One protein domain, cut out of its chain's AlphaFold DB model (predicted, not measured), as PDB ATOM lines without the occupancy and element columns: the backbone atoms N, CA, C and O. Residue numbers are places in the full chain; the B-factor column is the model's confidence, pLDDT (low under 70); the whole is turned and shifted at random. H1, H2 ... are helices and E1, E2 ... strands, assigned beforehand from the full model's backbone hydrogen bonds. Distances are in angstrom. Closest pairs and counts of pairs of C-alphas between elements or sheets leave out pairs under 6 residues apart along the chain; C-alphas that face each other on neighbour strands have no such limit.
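Overview. This is residues 91 to 188 of the 188 residues of an uncharacterized protein of Bdellovibrio bacteriovorus (UniProt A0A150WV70). A twisted four-stranded sheet has one face covered by a helical hairpin, H1 and H2, in two layers; the other face is bare. The printed part has 98 residues, with E1, E2, H1, H2, E3, E4 along it; the sheet's order is E1 E2 E3 E4, antiparallel, the class mixed. It is compact, radius of gyration of the C-alphas 14.3 A, spanning 48 by 24 by 18 A.

Arrangement. Start at E1, residues 94 to 105, in a hairpin with E2, residues 113 to 124: N 97 and O 121 are 2.8 A apart. Beside E2 find E3, residues 170 to 178, with N 118 and O 175 2.8 A apart; E3 forms a hairpin with E4, residues 183 to 187, with N 176 and O 185 2.8 A apart. H1, residues 134 to 145, is over E2, height over the sheet 8.0 A; the closest C-alphas, Phe 119 and Gly 138, are 6.5 A apart. H2, residues 150 to 158, is over E3 on the same face, height 9.3 A. H1 touches H2 with residue 145 alone, at a steep tilt of 38 degrees, opposite ways; the closest C-alphas, Ala 145 and Phe 153, are 5.3 A apart. Every O i to N i+4 pair is within hydrogen-bond range in H2, 7 of 8 in H1.

Along the chain. Find C-alpha 94 at (-50.129, -16.402, 19.432); E1 runs 32.9 A from there, E2 35.2 A, E3 24.1 A. E4 ends at C-alpha 187, (-37.172, -31.963, 21.676).

Size, cuts and confidence. The printed part has no cut; the link from H2 to E3 is long, and residues 105 to 112 have pLDDT under 70.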
ATOM      1  N   THR A  91     -52.110 -17.711  23.764       93.44
ATOM      2  CA  THR A  91     -52.991 -16.529  23.748       93.44
ATOM      3  C   THR A  91     -53.655 -16.363  22.376       93.44
ATOM      4  O   THR A  91     -53.223 -16.945  21.380       93.44
ATOM      5  N   LEU A  92     -54.687 -15.518  22.281       91.44
ATOM      6  CA  LEU A  92     -55.357 -15.250  21.001       91.44
ATOM      7  C   LEU A  92     -54.448 -14.566  19.960       91.44
ATOM      8  O   LEU A  92     -54.747 -14.590  18.767       91.44
ATOM      9  N   LEU A  93     -53.340 -13.969  20.393       93.19
ATOM     10  CA  LEU A  93     -52.370 -13.306  19.516       93.19
ATOM     11  C   LEU A  93     -51.213 -14.228  19.119       93.19
ATOM     12  O   LEU A  93     -50.379 -13.861  18.294       93.19
ATOM     13  N   GLN A  94     -51.167 -15.426  19.699       95.62
ATOM     14  CA  GLN A  94     -50.129 -16.402  19.432       95.62
ATOM     15  C   GLN A  94     -50.555 -17.380  18.346       95.62
ATOM     16  O   GLN A  94     -51.682 -17.871  18.332       95.62
ATOM     17  N   ALA A  95     -49.605 -17.726  17.488       95.56
ATOM     18  CA  ALA A  95     -49.750 -18.745  16.460       95.56
ATOM     19  C   ALA A  95     -48.516 -19.650  16.457       95.56
ATOM     20  O   ALA A  95     -47.401 -19.192  16.722       95.56
ATOM     21  N   ARG A  96     -48.726 -20.932  16.158       96.44
ATOM     22  CA  ARG A  96     -47.654 -21.893  15.901       96.44
ATOM     23  C   ARG A  96     -47.602 -22.194  14.419       96.44
ATOM     24  O   ARG A  96     -48.644 -22.435  13.815       96.44
ATOM     25  N   PHE A  97     -46.401 -22.245  13.869       95.31
ATOM     26  CA  PHE A  97     -46.130 -22.601  12.486       95.31
ATOM     27  C   PHE A  97     -45.151 -23.764  12.476       95.31
ATOM     28  O   PHE A  97     -44.092 -23.693  13.089       95.31
ATOM     29  N   SER A  98     -45.503 -24.843  11.798       94.88
ATOM     30  CA  SER A  98     -44.682 -26.042  11.723       94.88
ATOM     31  C   SER A  98     -44.250 -26.271  10.289       94.88
ATOM     32  O   SER A  98     -45.105 -26.379   9.415       94.88
ATOM     33  N   TYR A  99     -42.946 -26.408  10.066       93.50
ATOM     34  CA  TYR A  99     -42.361 -26.716   8.761       93.50
ATOM     35  C   TYR A  99     -41.535 -27.985   8.845       93.50
ATOM     36  O   TYR A  99     -40.688 -28.118   9.728       93.50
ATOM     37  N   ALA A 100     -41.773 -28.897   7.914       92.56
ATOM     38  CA  ALA A 100     -41.048 -30.146   7.821       92.56
ATOM     39  C   ALA A 100     -39.910 -30.049   6.803       92.56
ATOM     40  O   ALA A 100     -40.071 -29.537   5.696       92.56
ATOM     41  N   HIS A 101     -38.772 -30.612   7.182       91.88
ATOM     42  CA  HIS A 101     -37.639 -30.907   6.320       91.88
ATOM     43  C   HIS A 101     -37.360 -32.403   6.366       91.88
ATOM     44  O   HIS A 101     -37.658 -33.063   7.361       91.88
ATOM     45  N   TYR A 102     -36.777 -32.929   5.298       89.75
ATOM     46  CA  TYR A 102     -36.375 -34.327   5.223       89.75
ATOM     47  C   TYR A 102     -34.863 -34.381   5.156       89.75
ATOM     48  O   TYR A 102     -34.247 -33.666   4.365       89.75
ATOM     49  N   LEU A 103     -34.282 -35.205   6.015       86.44
ATOM     50  CA  LEU A 103     -32.854 -35.433   6.061       86.44
ATOM     51  C   LEU A 103     -32.618 -36.931   5.979       86.44
ATOM     52  O   LEU A 103     -33.192 -37.705   6.741       86.44
ATOM     53  N   GLU A 104     -31.752 -37.333   5.068       77.88
ATOM     54  CA  GLU A 104     -31.173 -38.665   5.111       77.88
ATOM     55  C   GLU A 104     -30.128 -38.649   6.230       77.88
ATOM     56  O   GLU A 104     -29.109 -37.964   6.126       77.88
ATOM     57  N   SER A 105     -30.414 -39.318   7.349       67.44
ATOM     58  CA  SER A 105     -29.434 -39.482   8.420       67.44
ATOM     59  C   SER A 105     -28.295 -40.338   7.892       67.44
ATOM     60  O   SER A 105     -28.499 -41.474   7.456       67.44
ATOM     61  N   LEU A 106     -27.088 -39.779   7.946       62.47
ATOM     62  CA  LEU A 106     -25.871 -40.476   7.566       62.47
ATOM     63  C   LEU A 106     -25.638 -41.677   8.502       62.47
ATOM     64  O   LEU A 106     -25.939 -41.603   9.697       62.47
ATOM     65  N   PRO A 107     -25.132 -42.799   7.967       52.16
ATOM     66  CA  PRO A 107     -25.041 -44.049   8.701       52.16
ATOM     67  C   PRO A 107     -23.977 -43.947   9.797       52.16
ATOM     68  O   PRO A 107     -22.815 -43.699   9.485       52.16
ATOM     69  N   LEU A 108     -24.335 -44.224  11.054       55.00
ATOM     70  CA  LEU A 108     -23.319 -44.582  12.051       55.00
ATOM     71  C   LEU A 108     -22.842 -46.033  11.865       55.00
ATOM     72  O   LEU A 108     -21.674 -46.296  12.097       55.00
ATOM     73  N   ASP A 109     -23.686 -46.926  11.317       55.03
ATOM     74  CA  ASP A 109     -23.381 -48.363  11.147       55.03
ATOM     75  C   ASP A 109     -24.035 -49.000   9.894       55.03
ATOM     76  O   ASP A 109     -24.511 -50.134   9.895       55.03
ATOM     77  N   GLY A 110     -24.125 -48.251   8.794       53.53
ATOM     78  CA  GLY A 110     -24.619 -48.752   7.500       53.53
ATOM     79  C   GLY A 110     -26.143 -48.865   7.351       53.53
ATOM     80  O   GLY A 110     -26.618 -49.254   6.285       53.53
ATOM     81  N   LYS A 111     -26.931 -48.494   8.367       62.78
ATOM     82  CA  LYS A 111     -28.389 -48.374   8.229       62.78
ATOM     83  C   LYS A 111     -28.760 -46.949   7.850       62.78
ATOM     84  O   LYS A 111     -28.632 -46.029   8.649       62.78
ATOM     85  N   PHE A 112     -29.196 -46.798   6.606       68.12
ATOM     86  CA  PHE A 112     -29.845 -45.591   6.119       68.12
ATOM     87  C   PHE A 112     -31.112 -45.330   6.933       68.12
ATOM     88  O   PHE A 112     -31.951 -46.227   7.072       68.12
ATOM     89  N   GLU A 113     -31.267 -44.112   7.437       78.62
ATOM     90  CA  GLU A 113     -32.475 -43.717   8.148       78.62
ATOM     91  C   GLU A 113     -32.992 -42.389   7.612       78.62
ATOM     92  O   GLU A 113     -32.299 -41.373   7.624       78.62
ATOM     93  N   LEU A 114     -34.223 -42.399   7.106       85.62
ATOM     94  CA  LEU A 114     -34.870 -41.186   6.631       85.62
ATOM     95  C   LEU A 114     -35.540 -40.480   7.810       85.62
ATOM     96  O   LEU A 114     -36.450 -41.028   8.435       85.62
ATOM     97  N   LEU A 115     -35.114 -39.252   8.087       88.56
ATOM     98  CA  LEU A 115     -35.670 -38.405   9.132       88.56
ATOM     99  C   LEU A 115     -36.599 -37.363   8.527       88.56
ATOM    100  O   LEU A 115     -36.244 -36.670   7.573       88.56
ATOM    101  N   LYS A 116     -37.766 -37.185   9.137       92.06
ATOM    102  CA  LYS A 116     -38.607 -36.007   8.938       92.06
ATOM    103  C   LYS A 116     -38.513 -35.124  10.172       92.06
ATOM    104  O   LYS A 116     -38.910 -35.514  11.264       92.06
ATOM    105  N   ILE A 117     -37.999 -33.921   9.985       92.94
ATOM    106  CA  ILE A 117     -37.701 -32.968  11.047       92.94
ATOM    107  C   ILE A 117     -38.693 -31.821  10.931       92.94
ATOM    108  O   ILE A 117     -38.670 -31.070   9.959       92.94
ATOM    109  N   ASN A 118     -39.578 -31.687  11.912       94.62
ATOM    110  CA  ASN A 118     -40.567 -30.623  11.979       94.62
ATOM    111  C   ASN A 118     -40.082 -29.544  12.952       94.62
ATOM    112  O   ASN A 118     -39.950 -29.805  14.148       94.62
ATOM    113  N   PHE A 119     -39.862 -28.336  12.445       96.12
ATOM    114  CA  PHE A 119     -39.565 -27.150  13.244       96.12
ATOM    115  C   PHE A 119     -40.865 -26.443  13.588       96.12
ATOM    116  O   PHE A 119     -41.574 -26.020  12.675       96.12
ATOM    117  N   ILE A 120     -41.166 -26.303  14.877       96.19
ATOM    118  CA  ILE A 120     -42.370 -25.634  15.370       96.19
ATOM    119  C   ILE A 120     -41.971 -24.270  15.915       96.19
ATOM    120  O   ILE A 120     -41.392 -24.147  16.990       96.19
ATOM    121  N   TRP A 121     -42.288 -23.237  15.150       96.88
ATOM    122  CA  TRP A 121     -42.050 -21.846  15.494       96.88
ATOM    123  C   TRP A 121     -43.284 -21.253  16.155       96.88
ATOM    124  O   TRP A 121     -44.405 -21.452  15.683       96.88
ATOM    125  N   LYS A 122     -43.082 -20.480  17.218       96.81
ATOM    126  CA  LYS A 122     -44.136 -19.699  17.861       96.81
ATOM    127  C   LYS A 122     -43.921 -18.219  17.584       96.81
ATOM    128  O   LYS A 122     -42.832 -17.694  17.813       96.81
ATOM    129  N   HIS A 123     -44.985 -17.550  17.148       96.62
ATOM    130  CA  HIS A 123     -45.043 -16.095  16.997       96.62
ATOM    131  C   HIS A 123     -46.119 -15.504  17.899       96.62
ATOM    132  O   HIS A 123     -47.164 -16.123  18.102       96.62
ATOM    133  N   ASP A 124     -45.882 -14.293  18.391       95.44
ATOM    134  CA  ASP A 124     -46.882 -13.473  19.074       95.44
ATOM    135  C   ASP A 124     -47.038 -12.162  18.301       95.44
ATOM    136  O   ASP A 124     -46.081 -11.396  18.170       95.44
ATOM    137  N   SER A 125     -48.240 -11.888  17.786       92.38
ATOM    138  CA  SER A 125     -48.485 -10.702  16.958       92.38
ATOM    139  C   SER A 125     -48.305  -9.383  17.716       92.38
ATOM    140  O   SER A 125     -48.204  -8.334  17.081       92.38
ATOM    141  N   LYS A 126     -48.214  -9.404  19.057       93.56
ATOM    142  CA  LYS A 126     -47.799  -8.231  19.849       93.56
ATOM    143  C   LYS A 126     -46.393  -7.743  19.500       93.56
ATOM    144  O   LYS A 126     -46.111  -6.565  19.683       93.56
ATOM    145  N   ASN A 127     -45.531  -8.626  19.000       91.06
ATOM    146  CA  ASN A 127     -44.147  -8.307  18.646       91.06
ATOM    147  C   ASN A 127     -43.995  -7.797  17.204       91.06
ATOM    148  O   ASN A 127     -42.876  -7.609  16.734       91.06
ATOM    149  N   GLY A 128     -45.109  -7.566  16.503       88.69
ATOM    150  CA  GLY A 128     -45.129  -7.055  15.138       88.69
ATOM    151  C   GLY A 128     -45.503  -8.102  14.091       88.69
ATOM    152  O   GLY A 128     -45.950  -9.215  14.393       88.69
ATOM    153  N   ILE A 129     -45.357  -7.705  12.826       87.50
ATOM    154  CA  ILE A 129     -45.690  -8.537  11.667       87.50
ATOM    155  C   ILE A 129     -44.606  -9.603  11.487       87.50
ATOM    156  O   ILE A 129     -43.415  -9.301  11.482       87.50
ATOM    157  N   ASN A 130     -45.027 -10.854  11.314       88.38
ATOM    158  CA  ASN A 130     -44.120 -11.969  11.082       88.38
ATOM    159  C   ASN A 130     -43.623 -11.990   9.629       88.38
ATOM    160  O   ASN A 130     -44.316 -12.487   8.745       88.38
ATOM    161  N   GLN A 131     -42.422 -11.466   9.407       88.94
ATOM    162  CA  GLN A 131     -41.745 -11.450   8.106       88.94
ATOM    163  C   GLN A 131     -40.537 -12.404   8.075       88.94
ATOM    164  O   GLN A 131     -39.633 -12.214   7.271       88.94
ATOM    165  N   ASP A 132     -40.480 -13.405   8.960       91.62
ATOM    166  CA  ASP A 132     -39.403 -14.397   8.938       91.62
ATOM    167  C   ASP A 132     -39.786 -15.603   8.068       91.62
ATOM    168  O   ASP A 132     -40.893 -16.136   8.170       91.62
ATOM    169  N   ASP A 133     -38.852 -16.079   7.242       92.06
ATOM    170  CA  ASP A 133     -39.007 -17.328   6.490       92.06
ATOM    171  C   ASP A 133     -38.544 -18.520   7.338       92.06
ATOM    172  O   ASP A 133     -37.390 -18.955   7.301       92.06
ATOM    173  N   TYR A 134     -39.474 -19.086   8.100       92.94
ATOM    174  CA  TYR A 134     -39.230 -20.245   8.960       92.94
ATOM    175  C   TYR A 134     -38.695 -21.479   8.230       92.94
ATOM    176  O   TYR A 134     -37.953 -22.268   8.823       92.94
ATOM    177  N   ARG A 135     -39.046 -21.665   6.950       90.81
ATOM    178  CA  ARG A 135     -38.525 -22.781   6.156       90.81
ATOM    179  C   ARG A 135     -37.040 -22.572   5.905       90.81
ATOM    180  O   ARG A 135     -36.257 -23.500   6.116       90.81
ATOM    181  N   HIS A 136     -36.663 -21.372   5.475       92.12
ATOM    182  CA  HIS A 136     -35.272 -21.006   5.237       92.12
ATOM    183  C   HIS A 136     -34.445 -21.023   6.528       92.12
ATOM    184  O   HIS A 136     -33.342 -21.570   6.540       92.12
ATOM    185  N   GLU A 137     -34.990 -20.511   7.632       93.81
ATOM    186  CA  GLU A 137     -34.312 -20.524   8.933       93.81
ATOM    187  C   GLU A 137     -34.117 -21.947   9.473       93.81
ATOM    188  O   GLU A 137     -33.019 -22.287   9.921       93.81
ATOM    189  N   GLY A 138     -35.120 -22.822   9.344       92.94
ATOM    190  CA  GLY A 138     -34.972 -24.249   9.650       92.94
ATOM    191  C   GLY A 138     -33.918 -24.931   8.770       92.94
ATOM    192  O   GLY A 138     -33.094 -25.698   9.260       92.94
ATOM    193  N   PHE A 139     -33.866 -24.600   7.476       92.25
ATOM    194  CA  PHE A 139     -32.855 -25.147   6.566       92.25
ATOM    195  C   PHE A 139     -31.428 -24.701   6.923       92.25
ATOM    196  O   PHE A 139     -30.502 -25.512   6.870       92.25
ATOM    197  N   LYS A 140     -31.231 -23.434   7.320       92.75
ATOM    198  CA  LYS A 140     -29.925 -22.934   7.791       92.75
ATOM    199  C   LYS A 140     -29.401 -23.742   8.974       92.75
ATOM    200  O   LYS A 140     -28.217 -24.065   8.989       92.75
ATOM    201  N   LEU A 141     -30.278 -24.067   9.928       91.75
ATOM    202  CA  LEU A 141     -29.951 -24.916  11.076       91.75
ATOM    203  C   LEU A 141     -29.537 -26.321  10.618       91.75
ATOM    204  O   LEU A 141     -28.473 -26.814  10.978       91.75
ATOM    205  N   LEU A 142     -30.320 -26.944   9.737       91.06
ATOM    206  CA  LEU A 142     -29.998 -28.282   9.235       91.06
ATOM    207  C   LEU A 142     -28.680 -28.345   8.469       91.06
ATOM    208  O   LEU A 142     -27.973 -29.343   8.574       91.06
ATOM    209  N   LYS A 143     -28.332 -27.298   7.718       88.12
ATOM    210  CA  LYS A 143     -27.100 -27.269   6.923       88.12
ATOM    211  C   LYS A 143     -25.841 -27.437   7.781       88.12
ATOM    212  O   LYS A 143     -24.882 -28.040   7.308       88.12
ATOM    213  N   SER A 144     -25.819 -26.910   9.008       80.94
ATOM    214  CA  SER A 144     -24.683 -27.100   9.920       80.94
ATOM    215  C   SER A 144     -24.698 -28.466  10.605       80.94
ATOM    216  O   SER A 144     -23.633 -29.012  10.883       80.94
ATOM    217  N   ALA A 145     -25.878 -29.035  10.868       83.44
ATOM    218  CA  ALA A 145     -25.995 -30.317  11.561       83.44
ATOM    219  C   ALA A 145     -25.864 -31.538  10.642       83.44
ATOM    220  O   ALA A 145     -25.434 -32.588  11.102       83.44
ATOM    221  N   SER A 146     -26.188 -31.424   9.351       79.69
ATOM    222  CA  SER A 146     -26.182 -32.562   8.416       79.69
ATOM    223  C   SER A 146     -24.801 -33.174   8.171       79.69
ATOM    224  O   SER A 146     -24.707 -34.278   7.646       79.69
ATOM    225  N   GLN A 147     -23.730 -32.471   8.543       79.81
ATOM    226  CA  GLN A 147     -22.349 -32.951   8.442       79.81
ATOM    227  C   GLN A 147     -21.867 -33.667   9.711       79.81
ATOM    228  O   GLN A 147     -20.726 -34.128   9.759       79.81
ATOM    229  N   LYS A 148     -22.699 -33.721  10.756       79.94
ATOM    230  CA  LYS A 148     -22.355 -34.282  12.063       79.94
ATOM    231  C   LYS A 148     -22.698 -35.774  12.144       79.94
ATOM    232  O   LYS A 148     -23.471 -36.294  11.343       79.94
ATOM    233  N   THR A 149     -22.131 -36.455  13.140       80.62
ATOM    234  CA  THR A 149     -22.581 -37.800  13.544       80.62
ATOM    235  C   THR A 149     -24.022 -37.737  14.060       80.62
ATOM    236  O   THR A 149     -24.483 -36.657  14.423       80.62
ATOM    237  N   SER A 150     -24.752 -38.856  14.145       80.44
ATOM    238  CA  SER A 150     -26.131 -38.814  14.662       80.44
ATOM    239  C   SER A 150     -26.195 -38.302  16.107       80.44
ATOM    240  O   SER A 150     -27.065 -37.500  16.424       80.44
ATOM    241  N   GLU A 151     -25.257 -38.695  16.976       83.12
ATOM    242  CA  GLU A 151     -25.208 -38.199  18.359       83.12
ATOM    243  C   GLU A 151     -24.994 -36.678  18.405       83.12
ATOM    244  O   GLU A 151     -25.733 -35.957  19.079       83.12
ATOM    245  N   ASP A 152     -24.019 -36.176  17.645       86.69
ATOM    246  CA  ASP A 152     -23.726 -34.744  17.580       86.69
ATOM    247  C   ASP A 152     -24.833 -33.957  16.873       86.69
ATOM    248  O   ASP A 152     -25.071 -32.796  17.203       86.69
ATOM    249  N   PHE A 153     -25.524 -34.578  15.917       87.44
ATOM    250  CA  PHE A 153     -26.713 -34.033  15.277       87.44
ATOM    251  C   PHE A 153     -27.823 -33.833  16.310       87.44
ATOM    252  O   PHE A 153     -28.343 -32.729  16.410       87.44
ATOM    253  N   PHE A 154     -28.153 -34.838  17.126       86.88
ATOM    254  CA  PHE A 154     -29.210 -34.688  18.132       86.88
ATOM    255  C   PHE A 154     -28.851 -33.663  19.212       86.88
ATOM    256  O   PHE A 154     -29.708 -32.862  19.576       86.88
ATOM    257  N   LYS A 155     -27.590 -33.619  19.665       89.25
ATOM    258  CA  LYS A 155     -27.106 -32.571  20.585       89.25
ATOM    259  C   LYS A 155     -27.228 -31.172  19.979       89.25
ATOM    260  O   LYS A 155     -27.622 -30.228  20.657       89.25
ATOM    261  N   GLU A 156     -26.884 -31.036  18.701       90.69
ATOM    262  CA  GLU A 156     -27.009 -29.775  17.974       90.69
ATOM    263  C   GLU A 156     -28.481 -29.368  17.827       90.69
ATOM    264  O   GLU A 156     -28.813 -28.220  18.109       90.69
ATOM    265  N   VAL A 157     -29.369 -30.293  17.453       91.06
ATOM    266  CA  VAL A 157     -30.801 -29.999  17.294       91.06
ATOM    267  C   VAL A 157     -31.433 -29.550  18.609       91.06
ATOM    268  O   VAL A 157     -32.182 -28.574  18.615       91.06
ATOM    269  N   ASP A 158     -31.117 -30.226  19.715       91.50
ATOM    270  CA  ASP A 158     -31.597 -29.869  21.056       91.50
ATOM    271  C   ASP A 158     -31.209 -28.426  21.422       91.50
ATOM    272  O   ASP A 158     -32.032 -27.640  21.885       91.50
ATOM    273  N   SER A 159     -29.984 -28.015  21.071       93.56
ATOM    274  CA  SER A 159     -29.490 -26.655  21.325       93.56
ATOM    275  C   SER A 159     -30.219 -25.544  20.555       93.56
ATOM    276  O   SER A 159     -30.057 -24.364  20.874       93.56
ATOM    277  N   TRP A 160     -30.999 -25.880  19.523       94.62
ATOM    278  CA  TRP A 160     -31.715 -24.886  18.720       94.62
ATOM    279  C   TRP A 160     -33.028 -24.439  19.346       94.62
ATOM    280  O   TRP A 160     -33.522 -23.362  18.993       94.62
ATOM    281  N   VAL A 161     -33.620 -25.244  20.229       95.12
ATOM    282  CA  VAL A 161     -34.864 -24.864  20.899       95.12
ATOM    283  C   VAL A 161     -34.635 -23.570  21.681       95.12
ATOM    284  O   VAL A 161     -33.620 -23.360  22.339       95.12
ATOM    285  N   GLY A 162     -35.577 -22.641  21.553       95.12
ATOM    286  CA  GLY A 162     -35.514 -21.317  22.156       95.12
ATOM    287  C   GLY A 162     -34.768 -20.295  21.301       95.12
ATOM    288  O   GLY A 162     -34.785 -19.107  21.642       95.12
ATOM    289  N   LYS A 163     -34.172 -20.695  20.165       95.38
ATOM    290  CA  LYS A 163     -33.566 -19.760  19.210       95.38
ATOM    291  C   LYS A 163     -34.599 -18.739  18.744       95.38
ATOM    292  O   LYS A 163     -35.679 -19.104  18.280       95.38
ATOM    293  N   ARG A 164     -34.239 -17.458  18.842       95.88
ATOM    294  CA  ARG A 164     -35.079 -16.319  18.451       95.88
ATOM    295  C   ARG A 164     -34.688 -15.777  17.084       95.88
ATOM    296  O   ARG A 164     -33.508 -15.734  16.742       95.88
ATOM    297  N   LEU A 165     -35.691 -15.335  16.340       94.75
ATOM    298  CA  LEU A 165     -35.554 -14.641  15.064       94.75
ATOM    299  C   LEU A 165     -35.808 -13.133  15.230       94.75
ATOM    300  O   LEU A 165     -36.307 -12.712  16.282       94.75
ATOM    301  N   PRO A 166     -35.484 -12.299  14.223       92.81
ATOM    302  CA  PRO A 166     -35.704 -10.855  14.280       92.81
ATOM    303  C   PRO A 166     -37.144 -10.445  14.621       92.81
ATOM    304  O   PRO A 166     -37.322  -9.509  15.403       92.81
ATOM    305  N   SER A 167     -38.166 -11.175  14.144       90.88
ATOM    306  CA  SER A 167     -39.579 -10.909  14.489       90.88
ATOM    307  C   SER A 167     -39.956 -11.232  15.942       90.88
ATOM    308  O   SER A 167     -41.124 -11.142  16.312       90.88
ATOM    309  N   GLN A 168     -38.989 -11.647  16.769       94.81
ATOM    310  CA  GLN A 168     -39.187 -12.215  18.107       94.81
ATOM    311  C   GLN A 168     -39.916 -13.565  18.121       94.81
ATOM    312  O   GLN A 168     -40.199 -14.093  19.201       94.81
ATOM    313  N   SER A 169     -40.163 -14.154  16.948       95.69
ATOM    314  CA  SER A 169     -40.512 -15.567  16.836       95.69
ATOM    315  C   SER A 169     -39.419 -16.429  17.450       95.69
ATOM    316  O   SER A 169     -38.236 -16.086  17.376       95.69
ATOM    317  N   PHE A 170     -39.794 -17.565  18.024       96.19
ATOM    318  CA  PHE A 170     -38.818 -18.510  18.555       96.19
ATOM    319  C   PHE A 170     -39.151 -19.947  18.185       96.19
ATOM    320  O   PHE A 170     -40.318 -20.292  17.983       96.19
ATOM    321  N   LEU A 171     -38.109 -20.768  18.079       97.25
ATOM    322  CA  LEU A 171     -38.250 -22.199  17.860       97.25
ATOM    323  C   LEU A 171     -38.724 -22.826  19.167       97.25
ATOM    324  O   LEU A 171     -37.956 -22.938  20.116       97.25
ATOM    325  N   GLU A 172     -40.006 -23.154  19.239       96.62
ATOM    326  CA  GLU A 172     -40.623 -23.705  20.444       96.62
ATOM    327  C   GLU A 172     -40.296 -25.182  20.611       96.62
ATOM    328  O   GLU A 172     -40.192 -25.643  21.732       96.62
ATOM    329  N   GLN A 173     -40.182 -25.928  19.512       96.62
ATOM    330  CA  GLN A 173     -39.986 -27.371  19.565       96.62
ATOM    331  C   GLN A 173     -39.440 -27.893  18.236       96.62
ATOM    332  O   GLN A 173     -39.782 -27.380  17.162       96.62
ATOM    333  N   VAL A 174     -38.660 -28.972  18.297       96.19
ATOM    334  CA  VAL A 174     -38.296 -29.777  17.124       96.19
ATOM    335  C   VAL A 174     -38.832 -31.196  17.295       96.19
ATOM    336  O   VAL A 174     -38.585 -31.851  18.304       96.19
ATOM    337  N   LYS A 175     -39.579 -31.694  16.304       94.81
ATOM    338  CA  LYS A 175     -40.044 -33.092  16.267       94.81
ATOM    339  C   LYS A 175     -39.329 -33.850  15.167       94.81
ATOM    340  O   LYS A 175     -39.472 -33.495  13.999       94.81
ATOM    341  N   ILE A 176     -38.630 -34.913  15.526       91.62
ATOM    342  CA  ILE A 176     -37.917 -35.780  14.593       91.62
ATOM    343  C   ILE A 176     -38.686 -37.093  14.487       91.62
ATOM    344  O   ILE A 176     -38.853 -37.810  15.466       91.62
ATOM    345  N   GLU A 177     -39.184 -37.396  13.298       90.88
ATOM    346  CA  GLU A 177     -39.824 -38.662  12.961       90.88
ATOM    347  C   GLU A 177     -38.821 -39.527  12.201       90.88
ATOM    348  O   GLU A 177     -38.315 -39.129  11.149       90.88
ATOM    349  N   PHE A 178     -38.559 -40.720  12.717       88.19
ATOM    350  CA  PHE A 178     -37.713 -41.711  12.075       88.19
ATOM    351  C   PHE A 178     -38.582 -42.574  11.163       88.19
ATOM    352  O   PHE A 178     -39.268 -43.496  11.610       88.19
ATOM    353  N   LEU A 179     -38.607 -42.248   9.871       86.94
ATOM    354  CA  LEU A 179     -39.577 -42.820   8.933       86.94
ATOM    355  C   LEU A 179     -39.314 -44.299   8.632       86.94
ATOM    356  O   LEU A 179     -40.250 -45.038   8.342       86.94
ATOM    357  N   THR A 180     -38.060 -44.739   8.724       83.06
ATOM    358  CA  THR A 180     -37.676 -46.134   8.470       83.06
ATOM    359  C   THR A 180     -37.994 -47.048   9.656       83.06
ATOM    360  O   THR A 180     -38.390 -48.194   9.458       83.06
ATOM    361  N   SER A 181     -37.830 -46.557  10.886       81.00
ATOM    362  CA  SER A 181     -37.977 -47.343  12.119       81.00
ATOM    363  C   SER A 181     -39.307 -47.109  12.849       81.00
ATOM    364  O   SER A 181     -39.650 -47.874  13.748       81.00
ATOM    365  N   GLY A 182     -40.085 -46.097  12.455       82.00
ATOM    366  CA  GLY A 182     -41.461 -45.884  12.913       82.00
ATOM    367  C   GLY A 182     -41.602 -45.262  14.305       82.00
ATOM    368  O   GLY A 182     -42.659 -45.399  14.917       82.00
ATOM    369  N   HIS A 183     -40.571 -44.583  14.813       85.62
ATOM    370  CA  HIS A 183     -40.612 -43.892  16.108       85.62
ATOM    371  C   HIS A 183     -40.378 -42.382  15.963       85.62
ATOM    372  O   HIS A 183     -40.014 -41.892  14.892       85.62
ATOM    373  N   SER A 184     -40.626 -41.620  17.030       86.69
ATOM    374  CA  SER A 184     -40.431 -40.171  17.040       86.69
ATOM    375  C   SER A 184     -39.734 -39.687  18.307       86.69
ATOM    376  O   SER A 184     -39.928 -40.225  19.396       86.69
ATOM    377  N   LEU A 185     -38.922 -38.648  18.139       87.62
ATOM    378  CA  LEU A 185     -38.265 -37.895  19.195       87.62
ATOM    379  C   LEU A 185     -38.832 -36.475  19.204       87.62
ATOM    380  O   LEU A 185     -38.965 -35.835  18.159       87.62
ATOM    381  N   ILE A 186     -39.175 -35.981  20.389       90.88
ATOM    382  CA  ILE A 186     -39.696 -34.631  20.593       90.88
ATOM    383  C   ILE A 186     -38.713 -33.892  21.496       90.88
ATOM    384  O   ILE A 186     -38.510 -34.306  22.635       90.88
ATOM    385  N   LEU A 187     -38.127 -32.817  20.975       88.00
ATOM    386  CA  LEU A 187     -37.172 -31.963  21.676       88.00
ATOM    387  C   LEU A 187     -37.885 -30.648  22.044       88.00
ATOM    388  O   LEU A 187     -38.250 -29.905  21.123       88.00
ATOM    389  N   PRO A 188     -38.217 -30.445  23.337       77.75
ATOM    390  CA  PRO A 188     -39.020 -29.330  23.835       77.75
ATOM    391  C   PRO A 188     -38.221 -28.051  24.026       77.75
ATOM    392  O   PRO A 188     -36.983 -28.146  24.160       77.75
TER     393      PRO A 188